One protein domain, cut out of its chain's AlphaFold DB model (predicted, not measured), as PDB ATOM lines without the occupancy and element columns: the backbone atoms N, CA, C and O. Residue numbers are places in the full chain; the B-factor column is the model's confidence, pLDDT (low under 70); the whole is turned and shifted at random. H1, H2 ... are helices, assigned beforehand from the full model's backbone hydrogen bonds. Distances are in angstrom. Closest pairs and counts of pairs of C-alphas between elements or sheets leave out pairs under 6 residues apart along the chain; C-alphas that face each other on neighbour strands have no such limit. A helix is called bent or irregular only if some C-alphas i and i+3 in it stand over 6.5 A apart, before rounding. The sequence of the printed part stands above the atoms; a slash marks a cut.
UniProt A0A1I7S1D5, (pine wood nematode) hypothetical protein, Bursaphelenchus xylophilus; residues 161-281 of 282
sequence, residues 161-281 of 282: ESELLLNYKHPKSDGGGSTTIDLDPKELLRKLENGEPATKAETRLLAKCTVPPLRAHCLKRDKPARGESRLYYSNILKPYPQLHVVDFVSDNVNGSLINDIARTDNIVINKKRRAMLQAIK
ATOM      1  N   GLU A 161     196.673 118.918 187.558       58.34
ATOM      2  CA  GLU A 161     196.370 120.244 187.007       58.34
ATOM      3  C   GLU A 161     195.456 120.166 185.777       58.34
ATOM      4  O   GLU A 161     194.440 120.866 185.706       58.34
ATOM      5  N   SER A 162     195.778 119.266 184.845       57.03
ATOM      6  CA  SER A 162     194.970 119.022 183.648       57.03
ATOM      7  C   SER A 162     193.654 118.337 184.013       57.03
ATOM      8  O   SER A 162     192.597 118.695 183.492       57.03
ATOM      9  N   GLU A 163     193.677 117.420 184.981       62.25
ATOM     10  CA  GLU A 163     192.470 116.748 185.472       62.25
ATOM     11  C   GLU A 163     191.496 117.701 186.173       62.25
ATOM     12  O   GLU A 163     190.284 117.569 185.998       62.25
ATOM     13  N   LEU A 164     191.987 118.689 186.927       65.19
ATOM     14  CA  LEU A 164     191.155 119.694 187.594       65.19
ATOM     15  C   LEU A 164     190.346 120.514 186.586       65.19
ATOM     16  O   LEU A 164     189.171 120.797 186.829       65.19
ATOM     17  N   LEU A 165     190.960 120.886 185.460       64.31
ATOM     18  CA  LEU A 165     190.280 121.606 184.387       64.31
ATOM     19  C   LEU A 165     189.321 120.678 183.615       64.31
ATOM     20  O   LEU A 165     188.173 121.052 183.380       64.31
ATOM     21  N   LEU A 166     189.737 119.448 183.292       66.00
ATOM     22  CA  LEU A 166     188.912 118.471 182.558       66.00
ATOM     23  C   LEU A 166     187.681 117.988 183.338       66.00
ATOM     24  O   LEU A 166     186.635 117.728 182.741       66.00
ATOM     25  N   ASN A 167     187.789 117.873 184.662       68.69
ATOM     26  CA  ASN A 167     186.709 117.401 185.531       68.69
ATOM     27  C   ASN A 167     185.801 118.529 186.037       68.69
ATOM     28  O   ASN A 167     184.798 118.263 186.713       68.69
ATOM     29  N   TYR A 168     186.120 119.787 185.725       63.91
ATOM     30  CA  TYR A 168     185.340 120.919 186.193       63.91
ATOM     31  C   TYR A 168     183.936 120.928 185.578       63.91
ATOM     32  O   TYR A 168     183.743 120.998 184.364       63.91
ATOM     33  N   LYS A 169     182.923 120.908 186.448       65.44
ATOM     34  CA  LYS A 169     181.518 121.068 186.072       65.44
ATOM     35  C   LYS A 169     181.001 122.378 186.633       65.44
ATOM     36  O   LYS A 169     181.058 122.610 187.841       65.44
ATOM     37  N   HIS A 170     180.447 123.216 185.763       62.44
ATOM     38  CA  HIS A 170     179.787 124.433 186.206       62.44
ATOM     39  C   HIS A 170     178.670 124.107 187.210       62.44
ATOM     40  O   HIS A 170     177.843 123.228 186.943       62.44
ATOM     41  N   PRO A 171     178.611 124.796 188.364       60.47
ATOM     42  CA  PRO A 171     177.489 124.640 189.272       60.47
ATOM     43  C   PRO A 171     176.203 125.014 188.531       60.47
ATOM     44  O   PRO A 171     176.111 126.090 187.944       60.47
ATOM     45  N   LYS A 172     175.198 124.129 188.562       54.28
ATOM     46  CA  LYS A 172     173.860 124.428 188.036       54.28
ATOM     47  C   LYS A 172     173.271 125.577 188.866       54.28
ATOM     48  O   LYS A 172     172.857 125.382 190.015       54.28
ATOM     49  N   SER A 173     173.313 126.795 188.335       50.91
ATOM     50  CA  SER A 173     172.702 127.974 188.947       50.91
ATOM     51  C   SER A 173     171.724 128.622 187.977       50.91
ATOM     52  O   SER A 173     172.127 129.048 186.899       50.91
ATOM     53  N   ASP A 174     170.469 128.765 188.405       45.84
ATOM     54  CA  ASP A 174     169.352 129.327 187.629       45.84
ATOM     55  C   ASP A 174     169.395 130.863 187.498       45.84
ATOM     56  O   ASP A 174     168.381 131.549 187.616       45.84
ATOM     57  N   GLY A 175     170.568 131.467 187.306       47.84
ATOM     58  CA  GLY A 175     170.616 132.915 187.128       47.84
ATOM     59  C   GLY A 175     172.006 133.495 186.948       47.84
ATOM     60  O   GLY A 175     172.806 133.495 187.879       47.84
ATOM     61  N   GLY A 176     172.218 134.074 185.766       49.62
ATOM     62  CA  GLY A 176     173.406 134.830 185.375       49.62
ATOM     63  C   GLY A 176     174.263 134.057 184.378       49.62
ATOM     64  O   GLY A 176     174.926 133.097 184.758       49.62
ATOM     65  N   GLY A 177     174.255 134.481 183.110       55.62
ATOM     66  CA  GLY A 177     175.131 133.926 182.078       55.62
ATOM     67  C   GLY A 177     176.590 134.073 182.501       55.62
ATOM     68  O   GLY A 177     177.119 135.180 182.590       55.62
ATOM     69  N   SER A 178     177.235 132.957 182.832       65.62
ATOM     70  CA  SER A 178     178.656 132.953 183.146       65.62
ATOM     71  C   SER A 178     179.431 133.049 181.840       65.62
ATOM     72  O   SER A 178     179.294 132.174 180.995       65.62
ATOM     73  N   THR A 179     180.330 134.027 181.709       69.00
ATOM     74  CA  THR A 179     181.226 134.194 180.540       69.00
ATOM     75  C   THR A 179     182.203 133.030 180.323       69.00
ATOM     76  O   THR A 179     183.117 133.137 179.520       69.00
ATOM     77  N   THR A 180     182.086 131.968 181.117       77.44
ATOM     78  CA  THR A 180     182.935 130.776 181.086       77.44
ATOM     79  C   THR A 180     182.161 129.524 180.678       77.44
ATOM     80  O   THR A 180     182.782 128.482 180.568       77.44
ATOM     81  N   ILE A 181     180.826 129.597 180.542       75.81
ATOM     82  CA  ILE A 181     179.965 128.409 180.395       75.81
ATOM     83  C   ILE A 181     180.118 127.719 179.040       75.81
ATOM     84  O   ILE A 181     179.993 126.503 178.968       75.81
ATOM     85  N   ASP A 182     180.436 128.501 178.012       79.19
ATOM     86  CA  ASP A 182     180.625 128.037 176.636       79.19
ATOM     87  C   ASP A 182     182.097 127.724 176.321       79.19
ATOM     88  O   ASP A 182     182.434 127.417 175.183       79.19
ATOM     89  N   LEU A 183     182.992 127.839 177.309       83.56
ATOM     90  CA  LEU A 183     184.403 127.510 177.126       83.56
ATOM     91  C   LEU A 183     184.599 126.001 177.258       83.56
ATOM     92  O   LEU A 183     184.208 125.422 178.272       83.56
ATOM     93  N   ASP A 184     185.250 125.385 176.271       82.25
ATOM     94  CA  ASP A 184     185.670 123.986 176.343       82.25
ATOM     95  C   ASP A 184     186.997 123.868 177.123       82.25
ATOM     96  O   ASP A 184     188.032 124.373 176.670       82.25
ATOM     97  N   PRO A 185     187.010 123.180 178.283       81.88
ATOM     98  CA  PRO A 185     188.231 122.924 179.040       81.88
ATOM     99  C   PRO A 185     189.324 122.214 178.230       81.88
ATOM    100  O   PRO A 185     190.507 122.480 178.445       81.88
ATOM    101  N   LYS A 186     188.955 121.337 177.284       82.19
ATOM    102  CA  LYS A 186     189.918 120.607 176.439       82.19
ATOM    103  C   LYS A 186     190.594 121.520 175.429       82.19
ATOM    104  O   LYS A 186     191.800 121.418 175.215       82.19
ATOM    105  N   GLU A 187     189.827 122.415 174.814       85.94
ATOM    106  CA  GLU A 187     190.363 123.400 173.878       85.94
ATOM    107  C   GLU A 187     191.301 124.378 174.591       85.94
ATOM    108  O   GLU A 187     192.388 124.663 174.084       85.94
ATOM    109  N   LEU A 188     190.927 124.812 175.800       88.38
ATOM    110  CA  LEU A 188     191.778 125.649 176.639       88.38
ATOM    111  C   LEU A 188     193.090 124.945 177.015       88.38
ATOM    112  O   LEU A 188     194.146 125.560 176.898       88.38
ATOM    113  N   LEU A 189     193.058 123.673 177.424       85.69
ATOM    114  CA  LEU A 189     194.289 122.926 177.723       85.69
ATOM    115  C   LEU A 189     195.215 122.853 176.515       85.69
ATOM    116  O   LEU A 189     196.367 123.259 176.616       85.69
ATOM    117  N   ARG A 190     194.693 122.449 175.352       87.88
ATOM    118  CA  ARG A 190     195.484 122.374 174.117       87.88
ATOM    119  C   ARG A 190     196.116 123.723 173.765       87.88
ATOM    120  O   ARG A 190     197.268 123.794 173.348       87.88
ATOM    121  N   LYS A 191     195.361 124.809 173.939       91.19
ATOM    122  CA  LYS A 191     195.836 126.178 173.721       91.19
ATOM    123  C   LYS A 191     196.982 126.535 174.675       91.19
ATOM    124  O   LYS A 191     197.988 127.102 174.253       91.19
ATOM    125  N   LEU A 192     196.858 126.166 175.948       89.81
ATOM    126  CA  LEU A 192     197.896 126.403 176.945       89.81
ATOM    127  C   LEU A 192     199.161 125.573 176.687       89.81
ATOM    128  O   LEU A 192     200.264 126.107 176.793       89.81
ATOM    129  N   GLU A 193     199.008 124.309 176.294       88.06
ATOM    130  CA  GLU A 193     200.106 123.410 175.908       88.06
ATOM    131  C   GLU A 193     200.875 123.935 174.685       88.06
ATOM    132  O   GLU A 193     202.099 123.832 174.624       88.06
ATOM    133  N   ASN A 194     200.177 124.587 173.751       91.62
ATOM    134  CA  ASN A 194     200.780 125.261 172.598       91.62
ATOM    135  C   ASN A 194     201.449 126.608 172.945       91.62
ATOM    136  O   ASN A 194     201.997 127.268 172.059       91.62
ATOM    137  N   GLY A 195     201.402 127.047 174.207       89.62
ATOM    138  CA  GLY A 195     201.977 128.321 174.650       89.62
ATOM    139  C   GLY A 195     201.155 129.556 174.264       89.62
ATOM    140  O   GLY A 195     201.643 130.682 174.373       89.62
ATOM    141  N   GLU A 196     199.914 129.379 173.809       91.88
ATOM    142  CA  GLU A 196     199.055 130.491 173.409       91.88
ATOM    143  C   GLU A 196     198.486 131.225 174.640       91.88
ATOM    144  O   GLU A 196     198.162 130.593 175.654       91.88
ATOM    145  N   PRO A 197     198.329 132.562 174.576       89.94
ATOM    146  CA  PRO A 197     197.852 133.356 175.702       89.94
ATOM    147  C   PRO A 197     196.377 133.081 176.019       89.94
ATOM    148  O   PRO A 197     195.523 133.017 175.127       89.94
ATOM    149  N   ALA A 198     196.063 133.000 177.312       90.25
ATOM    150  CA  ALA A 198     194.690 132.874 177.782       90.25
ATOM    151  C   ALA A 198     193.962 134.229 177.783       90.25
ATOM    152  O   ALA A 198     194.492 135.266 178.184       90.25
ATOM    153  N   THR A 199     192.703 134.219 177.366       89.69
ATOM    154  CA  THR A 199     191.779 135.342 177.503       89.69
ATOM    155  C   THR A 199     191.339 135.499 178.957       89.69
ATOM    156  O   THR A 199     191.353 134.555 179.743       89.69
ATOM    157  N   LYS A 200     190.815 136.676 179.318       84.00
ATOM    158  CA  LYS A 200     190.273 136.917 180.671       84.00
ATOM    159  C   LYS A 200     189.175 135.923 181.076       84.00
ATOM    160  O   LYS A 200     189.012 135.643 182.263       84.00
ATOM    161  N   ALA A 201     188.392 135.430 180.116       83.81
ATOM    162  CA  ALA A 201     187.348 134.442 180.370       83.81
ATOM    163  C   ALA A 201     187.951 133.061 180.681       83.81
ATOM    164  O   ALA A 201     187.540 132.422 181.648       83.81
ATOM    165  N   GLU A 202     188.975 132.655 179.931       87.88
ATOM    166  CA  GLU A 202     189.734 131.418 180.142       87.88
ATOM    167  C   GLU A 202     190.490 131.438 181.483       87.88
ATOM    168  O   GLU A 202     190.371 130.505 182.276       87.88
ATOM    169  N   THR A 203     191.156 132.546 181.828       86.62
ATOM    170  CA  THR A 203     191.783 132.741 183.150       86.62
ATOM    171  C   THR A 203     190.766 132.620 184.288       86.62
ATOM    172  O   THR A 203     191.040 132.032 185.335       86.62
ATOM    173  N   ARG A 204     189.551 133.144 184.086       83.62
ATOM    174  CA  ARG A 204     188.457 133.026 185.057       83.62
ATOM    175  C   ARG A 204     187.946 131.594 185.188       83.62
ATOM    176  O   ARG A 204     187.566 131.211 186.293       83.62
ATOM    177  N   LEU A 205     187.925 130.816 184.108       85.38
ATOM    178  CA  LEU A 205     187.600 129.391 184.167       85.38
ATOM    179  C   LEU A 205     188.657 128.632 184.975       85.38
ATOM    180  O   LEU A 205     188.293 127.960 185.936       85.38
ATOM    181  N   LEU A 206     189.945 128.818 184.668       86.06
ATOM    182  CA  LEU A 206     191.057 128.216 185.415       86.06
ATOM    183  C   LEU A 206     190.943 128.500 186.915       86.06
ATOM    184  O   LEU A 206     190.933 127.574 187.721       86.06
ATOM    185  N   ALA A 207     190.740 129.767 187.282       83.81
ATOM    186  CA  ALA A 207     190.570 130.171 188.674       83.81
ATOM    187  C   ALA A 207     189.379 129.475 189.360       83.81
ATOM    188  O   ALA A 207     189.452 129.126 190.535       83.81
ATOM    189  N   LYS A 208     188.264 129.257 188.651       82.25
ATOM    190  CA  LYS A 208     187.114 128.523 189.202       82.25
ATOM    191  C   LYS A 208     187.425 127.043 189.434       82.25
ATOM    192  O   LYS A 208     186.916 126.490 190.406       82.25
ATOM    193  N   CYS A 209     188.240 126.425 188.582       80.00
ATOM    194  CA  CYS A 209     188.643 125.022 188.713       80.00
ATOM    195  C   CYS A 209     189.589 124.817 189.903       80.00
ATOM    196  O   CYS A 209     189.485 123.834 190.630       80.00
ATOM    197  N   THR A 210     190.476 125.781 190.146       80.50
ATOM    198  CA  THR A 210     191.520 125.704 191.175       80.50
ATOM    199  C   THR A 210     191.070 126.175 192.561       80.50
ATOM    200  O   THR A 210     191.720 125.856 193.555       80.50
ATOM    201  N   VAL A 211     189.969 126.928 192.674       79.88
ATOM    202  CA  VAL A 211     189.473 127.449 193.964       79.88
ATOM    203  C   VAL A 211     189.042 126.352 194.953       79.88
ATOM    204  O   VAL A 211     189.426 126.466 196.119       79.88
ATOM    205  N   PRO A 212     188.264 125.319 194.569       75.56
ATOM    206  CA  PRO A 212     187.880 124.253 195.494       75.56
ATOM    207  C   PRO A 212     189.070 123.515 196.137       75.56
ATOM    208  O   PRO A 212     189.117 123.498 197.369       75.56
ATOM    209  N   PRO A 213     190.061 122.985 195.386       71.81
ATOM    210  CA  PRO A 213     191.226 122.354 196.007       71.81
ATOM    211  C   PRO A 213     192.046 123.363 196.825       71.81
ATOM    212  O   PRO A 213     192.370 123.094 197.979       71.81
ATOM    213  N   LEU A 214     192.260 124.592 196.336       78.38
ATOM    214  CA  LEU A 214     192.944 125.633 197.116       78.38
ATOM    215  C   LEU A 214     192.284 125.883 198.488       78.38
ATOM    216  O   LEU A 214     192.975 126.125 199.476       78.38
ATOM    217  N   ARG A 215     190.949 125.838 198.571       75.12
ATOM    218  CA  ARG A 215     190.198 125.993 199.831       75.12
ATOM    219  C   ARG A 215     190.280 124.773 200.745       75.12
ATOM    220  O   ARG A 215     190.201 124.945 201.963       75.12
ATOM    221  N   ALA A 216     190.402 123.578 200.175       69.81
ATOM    222  CA  ALA A 216     190.534 122.337 200.929       69.81
ATOM    223  C   ALA A 216     191.920 122.217 201.586       69.81
ATOM    224  O   ALA A 216     192.014 121.758 202.725       69.81
ATOM    225  N   HIS A 217     192.963 122.692 200.899       64.12
ATOM    226  CA  HIS A 217     194.364 122.506 201.297       64.12
ATOM    227  C   HIS A 217     195.015 123.732 201.958       64.12
ATOM    228  O   HIS A 217     196.192 123.682 202.312       64.12
ATOM    229  N   CYS A 218     194.291 124.837 202.156       71.94
ATOM    230  CA  CYS A 218     194.829 125.991 202.881       71.94
ATOM    231  C   CYS A 218     194.804 125.801 204.409       71.94
ATOM    232  O   CYS A 218     193.923 125.138 204.962       71.94
ATOM    233  N   LEU A 219     195.747 126.443 205.115       64.38
ATOM    234  CA  LEU A 219     195.916 126.362 206.576       64.38
ATOM    235  C   LEU A 219     194.629 126.708 207.330       64.38
ATOM    236  O   LEU A 219     194.331 126.134 208.379       64.38
ATOM    237  N   LYS A 220     193.854 127.657 206.799       69.56
ATOM    238  CA  LYS A 220     192.516 127.980 207.286       69.56
ATOM    239  C   LYS A 220     191.494 127.578 206.234       69.56
ATOM    240  O   LYS A 220     191.231 128.366 205.327       69.56
ATOM    241  N   ARG A 221     190.884 126.401 206.417       66.56
ATOM    242  CA  ARG A 221     189.845 125.853 205.527       66.56
ATOM    243  C   ARG A 221     188.865 126.926 205.053       66.56
ATOM    244  O   ARG A 221     188.409 127.764 205.840       66.56
ATOM    245  N   ASP A 222     188.597 126.906 203.750       69.56
ATOM    246  CA  ASP A 222     187.729 127.842 203.022       69.56
ATOM    247  C   ASP A 222     188.203 129.303 202.963       69.56
ATOM    248  O   ASP A 222     187.546 130.148 202.346       69.56
ATOM    249  N   LYS A 223     189.345 129.632 203.577       73.81
ATOM    250  CA  LYS A 223     189.885 130.996 203.661       73.81
ATOM    251  C   LYS A 223     191.376 131.009 203.318       73.81
ATOM    252  O   LYS A 223     192.185 131.325 204.194       73.81
ATOM    253  N   PRO A 224     191.739 130.704 202.057       78.25
ATOM    254  CA  PRO A 224     193.129 130.735 201.629       78.25
ATOM    255  C   PRO A 224     193.701 132.137 201.832       78.25
ATOM    256  O   PRO A 224     193.158 133.134 201.346       78.25
ATOM    257  N   ALA A 225     194.802 132.221 202.570       78.69
ATOM    258  CA  ALA A 225     195.555 133.451 202.682       78.69
ATOM    259  C   ALA A 225     196.165 133.799 201.321       78.69
ATOM    260  O   ALA A 225     196.407 132.959 200.450       78.69
ATOM    261  N   ARG A 226     196.463 135.082 201.135       78.81
ATOM    262  CA  ARG A 226     197.013 135.573 199.874       78.81
ATOM    263  C   ARG A 226     198.369 134.945 199.540       78.81
ATOM    264  O   ARG A 226     198.604 134.608 198.386       78.81
ATOM    265  N   GLY A 227     199.229 134.759 200.542       75.94
ATOM    266  CA  GLY A 227     200.515 134.073 200.373       75.94
ATOM    267  C   GLY A 227     200.350 132.618 199.927       75.94
ATOM    268  O   GLY A 227     201.034 132.193 199.003       75.94
ATOM    269  N   GLU A 228     199.388 131.897 200.510       74.56
ATOM    270  CA  GLU A 228     199.068 130.509 200.140       74.56
ATOM    271  C   GLU A 228     198.540 130.423 198.711       74.56
ATOM    272  O   GLU A 228     198.996 129.595 197.932       74.56
ATOM    273  N   SER A 229     197.645 131.342 198.338       80.56
ATOM    274  CA  SER A 229     197.121 131.424 196.973       80.56
ATOM    275  C   SER A 229     198.253 131.659 195.972       80.56
ATOM    276  O   SER A 229     198.337 130.959 194.971       80.56
ATOM    277  N   ARG A 230     199.162 132.609 196.241       82.50
ATOM    278  CA  ARG A 230     200.302 132.884 195.348       82.50
ATOM    279  C   ARG A 230     201.220 131.681 195.204       82.50
ATOM    280  O   ARG A 230     201.627 131.393 194.087       82.50
ATOM    281  N   LEU A 231     201.526 131.002 196.308       78.88
ATOM    282  CA  LEU A 231     202.357 129.802 196.286       78.88
ATOM    283  C   LEU A 231     201.694 128.694 195.456       78.88
ATOM    284  O   LEU A 231     202.322 128.136 194.562       78.88
ATOM    285  N   TYR A 232     200.405 128.454 195.686       82.38
ATOM    286  CA  TYR A 232     199.618 127.462 194.961       82.38
ATOM    287  C   TYR A 232     199.595 127.732 193.449       82.38
ATOM    288  O   TYR A 232     199.989 126.875 192.662       82.38
ATOM    289  N   TYR A 233     199.245 128.955 193.030       83.62
ATOM    290  CA  TYR A 233     199.262 129.326 191.610       83.62
ATOM    291  C   TYR A 233     200.674 129.357 191.019       83.62
ATOM    292  O   TYR A 233     200.838 129.036 189.852       83.62
ATOM    293  N   SER A 234     201.714 129.699 191.786       82.44
ATOM    294  CA  SER A 234     203.089 129.649 191.267       82.44
ATOM    295  C   SER A 234     203.543 128.234 190.909       82.44
ATOM    296  O   SER A 234     204.402 128.078 190.044       82.44
ATOM    297  N   ASN A 235     202.950 127.220 191.546       78.69
ATOM    298  CA  ASN A 235     203.204 125.821 191.234       78.69
ATOM    299  C   ASN A 235     202.344 125.366 190.050       78.69
ATOM    300  O   ASN A 235     202.907 124.915 189.061       78.69
ATOM    301  N   ILE A 236     201.027 125.598 190.103       81.50
ATOM    302  CA  ILE A 236     200.090 125.130 189.062       81.50
ATOM    303  C   ILE A 236     200.295 125.807 187.710       81.50
ATOM    304  O   ILE A 236     200.029 125.245 186.658       81.50
ATOM    305  N   LEU A 237     200.748 127.056 187.705       85.62
ATOM    306  CA  LEU A 237     200.973 127.782 186.457       85.62
ATOM    307  C   LEU A 237     202.375 127.538 185.894       85.62
ATOM    308  O   LEU A 237     202.697 128.045 184.826       85.62
ATOM    309  N   LYS A 238     203.229 126.779 186.591       84.19
ATOM    310  CA  LYS A 238     204.618 126.552 186.184       84.19
ATOM    311  C   LYS A 238     204.749 125.895 184.800       84.19
ATOM    312  O   LYS A 238     205.665 126.303 184.083       84.19
ATOM    313  N   PRO A 239     203.890 124.939 184.392       83.94
ATOM    314  CA  PRO A 239     203.922 124.396 183.031       83.94
ATOM    315  C   PRO A 239     203.475 125.397 181.955       83.94
ATOM    316  O   PRO A 239     203.784 125.205 180.784       83.94
ATOM    317  N   TYR A 240     202.793 126.478 182.347       88.31
ATOM    318  CA  TYR A 240     202.138 127.435 181.455       88.31
ATOM    319  C   TYR A 240     202.726 128.849 181.640       88.31
ATOM    320  O   TYR A 240     202.107 129.704 182.280       88.31
ATOM    321  N   PRO A 241     203.926 129.137 181.095       86.69
ATOM    322  CA  PRO A 241     204.654 130.389 181.342       86.69
ATOM    323  C   PRO A 241     203.922 131.655 180.872       86.69
ATOM    324  O   PRO A 241     204.243 132.755 181.326       86.69
ATOM    325  N   GLN A 242     202.947 131.512 179.975       90.38
ATOM    326  CA  GLN A 242     202.077 132.589 179.506       90.38
ATOM    327  C   GLN A 242     201.011 133.015 180.529       90.38
ATOM    328  O   GLN A 242     200.333 134.018 180.317       90.38
ATOM    329  N   LEU A 243     200.823 132.252 181.609       90.25
ATOM    330  CA  LEU A 243     199.919 132.589 182.704       90.25
ATOM    331  C   LEU A 243     200.707 133.225 183.847       90.25
ATOM    332  O   LEU A 243     201.735 132.707 184.283       90.25
ATOM    333  N   HIS A 244     200.206 134.335 184.389       88.19
ATOM    334  CA  HIS A 244     200.885 135.029 185.474       88.19
ATOM    335  C   HIS A 244     200.073 134.978 186.765       88.19
ATOM    336  O   HIS A 244     198.867 135.196 186.788       88.19
ATOM    337  N   VAL A 245     200.751 134.763 187.898       85.75
ATOM    338  CA  VAL A 245     200.109 134.701 189.229       85.75
ATOM    339  C   VAL A 245     199.277 135.956 189.528       85.75
ATOM    340  O   VAL A 245     198.257 135.873 190.213       85.75
ATOM    341  N   VAL A 246     199.692 137.115 189.006       84.38
ATOM    342  CA  VAL A 246     198.984 138.395 189.177       84.38
ATOM    343  C   VAL A 246     197.587 138.405 188.550       84.38
ATOM    344  O   VAL A 246     196.729 139.145 189.027       84.38
ATOM    345  N   ASP A 247     197.329 137.538 187.567       84.56
ATOM    346  CA  ASP A 247     196.018 137.399 186.923       84.56
ATOM    347  C   ASP A 247     194.997 136.694 187.836       84.56
ATOM    348  O   ASP A 247     193.783 136.849 187.684       84.56
ATOM    349  N   PHE A 248     195.488 135.952 188.833       84.81
ATOM    350  CA  PHE A 248     194.686 135.183 189.788       84.81
ATOM    351  C   PHE A 248     194.657 135.848 191.170       84.81
ATOM    352  O   PHE A 248     193.632 135.849 191.861       84.81
ATOM    353  N   VAL A 249     195.781 136.446 191.580       83.00
ATOM    354  CA  VAL A 249     195.982 137.044 192.901       83.00
ATOM    355  C   VAL A 249     196.560 138.451 192.760       83.00
ATOM    356  O   VAL A 249     197.755 138.627 192.531       83.00
ATOM    357  N   SER A 250     195.719 139.466 192.964       76.31
ATOM    358  CA  SER A 250     196.113 140.871 192.822       76.31
ATOM    359  C   SER A 250     197.155 141.322 193.830       76.31
ATOM    360  O   SER A 250     197.197 140.823 194.957       76.31
ATOM    361  N   ASP A 251     197.906 142.371 193.475       67.69
ATOM    362  CA  ASP A 251     198.826 143.019 194.407       67.69
ATOM    363  C   ASP A 251     198.148 143.894 195.477       67.69
ATOM    364  O   ASP A 251     198.662 144.066 196.588       67.69
ATOM    365  N   ASN A 252     196.920 144.324 195.201       61.62
ATOM    366  CA  ASN A 252     196.096 145.112 196.110       61.62
ATOM    367  C   ASN A 252     195.140 144.230 196.923       61.62
ATOM    368  O   ASN A 252     194.700 143.181 196.461       61.62
ATOM    369  N   VAL A 253     194.789 144.663 198.140       53.78
ATOM    370  CA  VAL A 253     193.890 143.924 199.057       53.78
ATOM    371  C   VAL A 253     192.463 143.781 198.487       53.78
ATOM    372  O   VAL A 253     191.757 142.833 198.820       53.78
ATOM    373  N   ASN A 254     192.065 144.665 197.566       50.62
ATOM    374  CA  ASN A 254     190.681 144.796 197.100       50.62
ATOM    375  C   ASN A 254     190.380 144.209 195.706       50.62
ATOM    376  O   ASN A 254     189.242 144.340 195.266       50.62
ATOM    377  N   GLY A 255     191.343 143.595 195.003       53.06
ATOM    378  CA  GLY A 255     191.232 143.389 193.547       53.06
ATOM    379  C   GLY A 255     191.527 141.992 192.997       53.06
ATOM    380  O   GLY A 255     191.949 141.913 191.848       53.06
ATOM    381  N   SER A 256     191.382 140.907 193.769       64.56
ATOM    382  CA  SER A 256     191.718 139.565 193.265       64.56
ATOM    383  C   SER A 256     190.533 138.885 192.578       64.56
ATOM    384  O   SER A 256     189.404 138.925 193.071       64.56
ATOM    385  N   LEU A 257     190.813 138.169 191.484       65.94
ATOM    386  CA  LEU A 257     189.830 137.349 190.770       65.94
ATOM    387  C   LEU A 257     189.182 136.309 191.705       65.94
ATOM    388  O   LEU A 257     187.992 136.021 191.610       65.94
ATOM    389  N   ILE A 258     189.954 135.794 192.666       63.59
ATOM    390  CA  ILE A 258     189.486 134.887 193.724       63.59
ATOM    391  C   ILE A 258     188.444 135.557 194.622       63.59
ATOM    392  O   ILE A 258     187.444 134.927 194.964       63.59
ATOM    393  N   ASN A 259     188.653 136.821 195.005       62.84
ATOM    394  CA  ASN A 259     187.687 137.564 195.811       62.84
ATOM    395  C   ASN A 259     186.393 137.808 195.023       62.84
ATOM    396  O   ASN A 259     185.311 137.709 195.601       62.84
ATOM    397  N   ASP A 260     186.489 138.061 193.718       60.62
ATOM    398  CA  ASP A 260     185.323 138.238 192.847       60.62
ATOM    399  C   ASP A 260     184.530 136.933 192.671       60.62
ATOM    400  O   ASP A 260     183.299 136.929 192.781       60.62
ATOM    401  N   ILE A 261     185.220 135.803 192.490       62.12
ATOM    402  CA  ILE A 261     184.600 134.470 192.444       62.12
ATOM    403  C   ILE A 261     183.941 134.150 193.794       62.12
ATOM    404  O   ILE A 261     182.762 133.805 193.845       62.12
ATOM    405  N   ALA A 262     184.648 134.371 194.908       60.31
ATOM    406  CA  ALA A 262     184.124 134.134 196.253       60.31
ATOM    407  C   ALA A 262     182.914 135.019 196.594       60.31
ATOM    408  O   ALA A 262     181.988 134.566 197.270       60.31
ATOM    409  N   ARG A 263     182.888 136.279 196.142       59.91
ATOM    410  CA  ARG A 263     181.726 137.168 196.295       59.91
ATOM    411  C   ARG A 263     180.531 136.663 195.494       59.91
ATOM    412  O   ARG A 263     179.425 136.636 196.029       59.91
ATOM    413  N   THR A 264     180.759 136.226 194.258       57.00
ATOM    414  CA  THR A 264     179.711 135.687 193.378       57.00
ATOM    415  C   THR A 264     179.081 134.427 193.978       57.00
ATOM    416  O   THR A 264     177.859 134.354 194.103       57.00
ATOM    417  N   ASP A 265     179.899 133.493 194.473       56.09
ATOM    418  CA  ASP A 265     179.414 132.269 195.122       56.09
ATOM    419  C   ASP A 265     178.622 132.571 196.403       56.09
ATOM    420  O   ASP A 265     177.548 132.011 196.623       56.09
ATOM    421  N   ASN A 266     179.091 133.511 197.231       52.97
ATOM    422  CA  ASN A 266     178.385 133.911 198.451       52.97
ATOM    423  C   ASN A 266     177.034 134.585 198.165       52.97
ATOM    424  O   ASN A 266     176.081 134.396 198.925       52.97
ATOM    425  N   ILE A 267     176.913 135.350 197.076       56.56
ATOM    426  CA  ILE A 267     175.633 135.931 196.643       56.56
ATOM    427  C   ILE A 267     174.657 134.819 196.237       56.56
ATOM    428  O   ILE A 267     173.501 134.833 196.668       56.56
ATOM    429  N   VAL A 268     175.119 133.822 195.474       51.72
ATOM    430  CA  VAL A 268     174.295 132.677 195.049       51.72
ATOM    431  C   VAL A 268     173.866 131.824 196.249       51.72
ATOM    432  O   VAL A 268     172.688 131.474 196.361       51.72
ATOM    433  N   ILE A 269     174.775 131.552 197.190       47.75
ATOM    434  CA  ILE A 269     174.492 130.809 198.429       47.75
ATOM    435  C   ILE A 269     173.462 131.556 199.290       47.75
ATOM    436  O   ILE A 269     172.480 130.962 199.738       47.75
ATOM    437  N   ASN A 270     173.620 132.870 199.475       48.78
ATOM    438  CA  ASN A 270     172.673 133.675 200.250       48.78
ATOM    439  C   ASN A 270     171.298 133.787 199.574       48.78
ATOM    440  O   ASN A 270     170.280 133.785 200.267       48.78
ATOM    441  N   LYS A 271     171.244 133.834 198.236       49.66
ATOM    442  CA  LYS A 271     169.987 133.822 197.474       49.66
ATOM    443  C   LYS A 271     169.250 132.487 197.633       49.66
ATOM    444  O   LYS A 271     168.063 132.498 197.948       49.66
ATOM    445  N   LYS A 272     169.956 131.351 197.521       46.31
ATOM    446  CA  LYS A 272     169.390 130.009 197.771       46.31
ATOM    447  C   LYS A 272     168.899 129.857 199.213       46.31
ATOM    448  O   LYS A 272     167.797 129.366 199.435       46.31
ATOM    449  N   ARG A 273     169.663 130.353 200.194       44.69
ATOM    450  CA  ARG A 273     169.273 130.333 201.614       44.69
ATOM    451  C   ARG A 273     168.024 131.178 201.888       44.69
ATOM    452  O   ARG A 273     167.159 130.742 202.634       44.69
ATOM    453  N   ARG A 274     167.896 132.359 201.269       52.53
ATOM    454  CA  ARG A 274     166.687 133.198 201.376       52.53
ATOM    455  C   ARG A 274     165.463 132.544 200.735       52.53
ATOM    456  O   ARG A 274     164.408 132.568 201.353       52.53
ATOM    457  N   ALA A 275     165.614 131.934 199.559       48.00
ATOM    458  CA  ALA A 275     164.530 131.211 198.893       48.00
ATOM    459  C   ALA A 275     164.049 130.008 199.726       48.00
ATOM    460  O   ALA A 275     162.853 129.836 199.925       48.00
ATOM    461  N   MET A 276     164.978 129.238 200.303       40.16
ATOM    462  CA  MET A 276     164.656 128.133 201.213       40.16
ATOM    463  C   MET A 276     163.947 128.623 202.487       40.16
ATOM    464  O   MET A 276     162.952 128.044 202.901       40.16
ATOM    465  N   LEU A 277     164.412 129.724 203.089       48.97
ATOM    466  CA  LEU A 277     163.770 130.318 204.269       48.97
ATOM    467  C   LEU A 277     162.390 130.927 203.969       48.97
ATOM    468  O   LEU A 277     161.574 131.019 204.881       48.97
ATOM    469  N   GLN A 278     162.131 131.360 202.732       50.88
ATOM    470  CA  GLN A 278     160.803 131.799 202.295       50.88
ATOM    471  C   GLN A 278     159.865 130.610 202.074       50.88
ATOM    472  O   GLN A 278     158.738 130.669 202.547       50.88
ATOM    473  N   ALA A 279     160.348 129.522 201.467       42.31
ATOM    474  CA  ALA A 279     159.575 128.297 201.255       42.31
ATOM    475  C   ALA A 279     159.197 127.569 202.560       42.31
ATOM    476  O   ALA A 279     158.211 126.852 202.600       42.31
ATOM    477  N   ILE A 280     159.975 127.748 203.634       49.22
ATOM    478  CA  ILE A 280     159.658 127.213 204.974       49.22
ATOM    479  C   ILE A 280     158.593 128.063 205.694       49.22
ATOM    480  O   ILE A 280     157.971 127.601 206.646       49.22
ATOM    481  N   LYS A 281     158.410 129.324 205.284       49.22
ATOM    482  CA  LYS A 281     157.458 130.262 205.900       49.22
ATOM    483  C   LYS A 281     156.113 130.347 205.169       49.22
ATOM    484  O   LYS A 281     155.205 130.974 205.706       49.22
TER     485      LYS A 281
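What this domain is: This is residues 161 to 281 of the 282 residues of the protein "(pine wood nematode) hypothetical protein" of Bursaphelenchus xylophilus (UniProt A0A1I7S1D5). A kinked helix, H3, runs through the middle of a small helical body: H1 packs on it, H2 folds back on H1 as a helical hairpin, and H4 is near H3. The longest helix, H5, begins at H3 and leads away as an arm that makes the length, with residues 273 to 281 sticking out. The printed part has 121 residues, 67 of them in five named helices, H1 to H5 in order, with no named strand: all helix. It is compact, with a radius of gyration of the C-alphas of 15.6 A, yet elongated, spanning 54 by 32 by 24 A.

How they stand to each other: Start at H1, residues 161 to 166, which touches H2, residues 185 to 193, closest at C-alphas 166 and 185, 5.7 A; this hairpin has a shallow tilt of 34 degrees, only just short of steep, opposite ways. Look next at H3, residues 200 to 217: its residues 206 to 210 alone touch H1, closest at C-alphas 209 and 165, 5.8 A, at a steep tilt of 65 degrees. H4, residues 226 to 236, is close to H3 but not clearly touching, with C-alphas 229 and 214 closest at 7.1 A. In H5, residues 257 to 279, residues 257 to 261 alone touch H3, closest at C-alphas 258 and 207, 7.0 A, about perpendicular at 73 degrees. H5 is apart from H1, H2 and H4. The helix packing is mostly crossed, but only just: 1 of 3 touching pairs has a shallow tilt. Every O i to N i+4 pair is within hydrogen-bond range in H1, H2, H4 and H5; in H3, 12 of 14 are.

Where its parts are: Find C-alpha 161 at (196.370, 120.244, 187.007), where H1 begins, 8.9 A long; H2 measures 12.3 A. H3 runs 25.5 A, with a kink of 36 degrees near residue 210; it is irregular, but only just, C-alphas 209 and 212 being 6.9 A apart. H4 spans 15.3 A, and H5 runs 33.3 A to C-alpha 279 at (159.575, 128.297, 201.255).

The domain as a whole: The C-alphas farthest apart, of Asn 194 and Lys 281, are 54.9 A apart. The printed part has no cut; the links H1 to H2 and H4 to H5 are long. Mean pLDDT of the printed part is 71.3, and residues 161 to 179, 216 to 217, 219 to 222 and 251 to 281 are under 70.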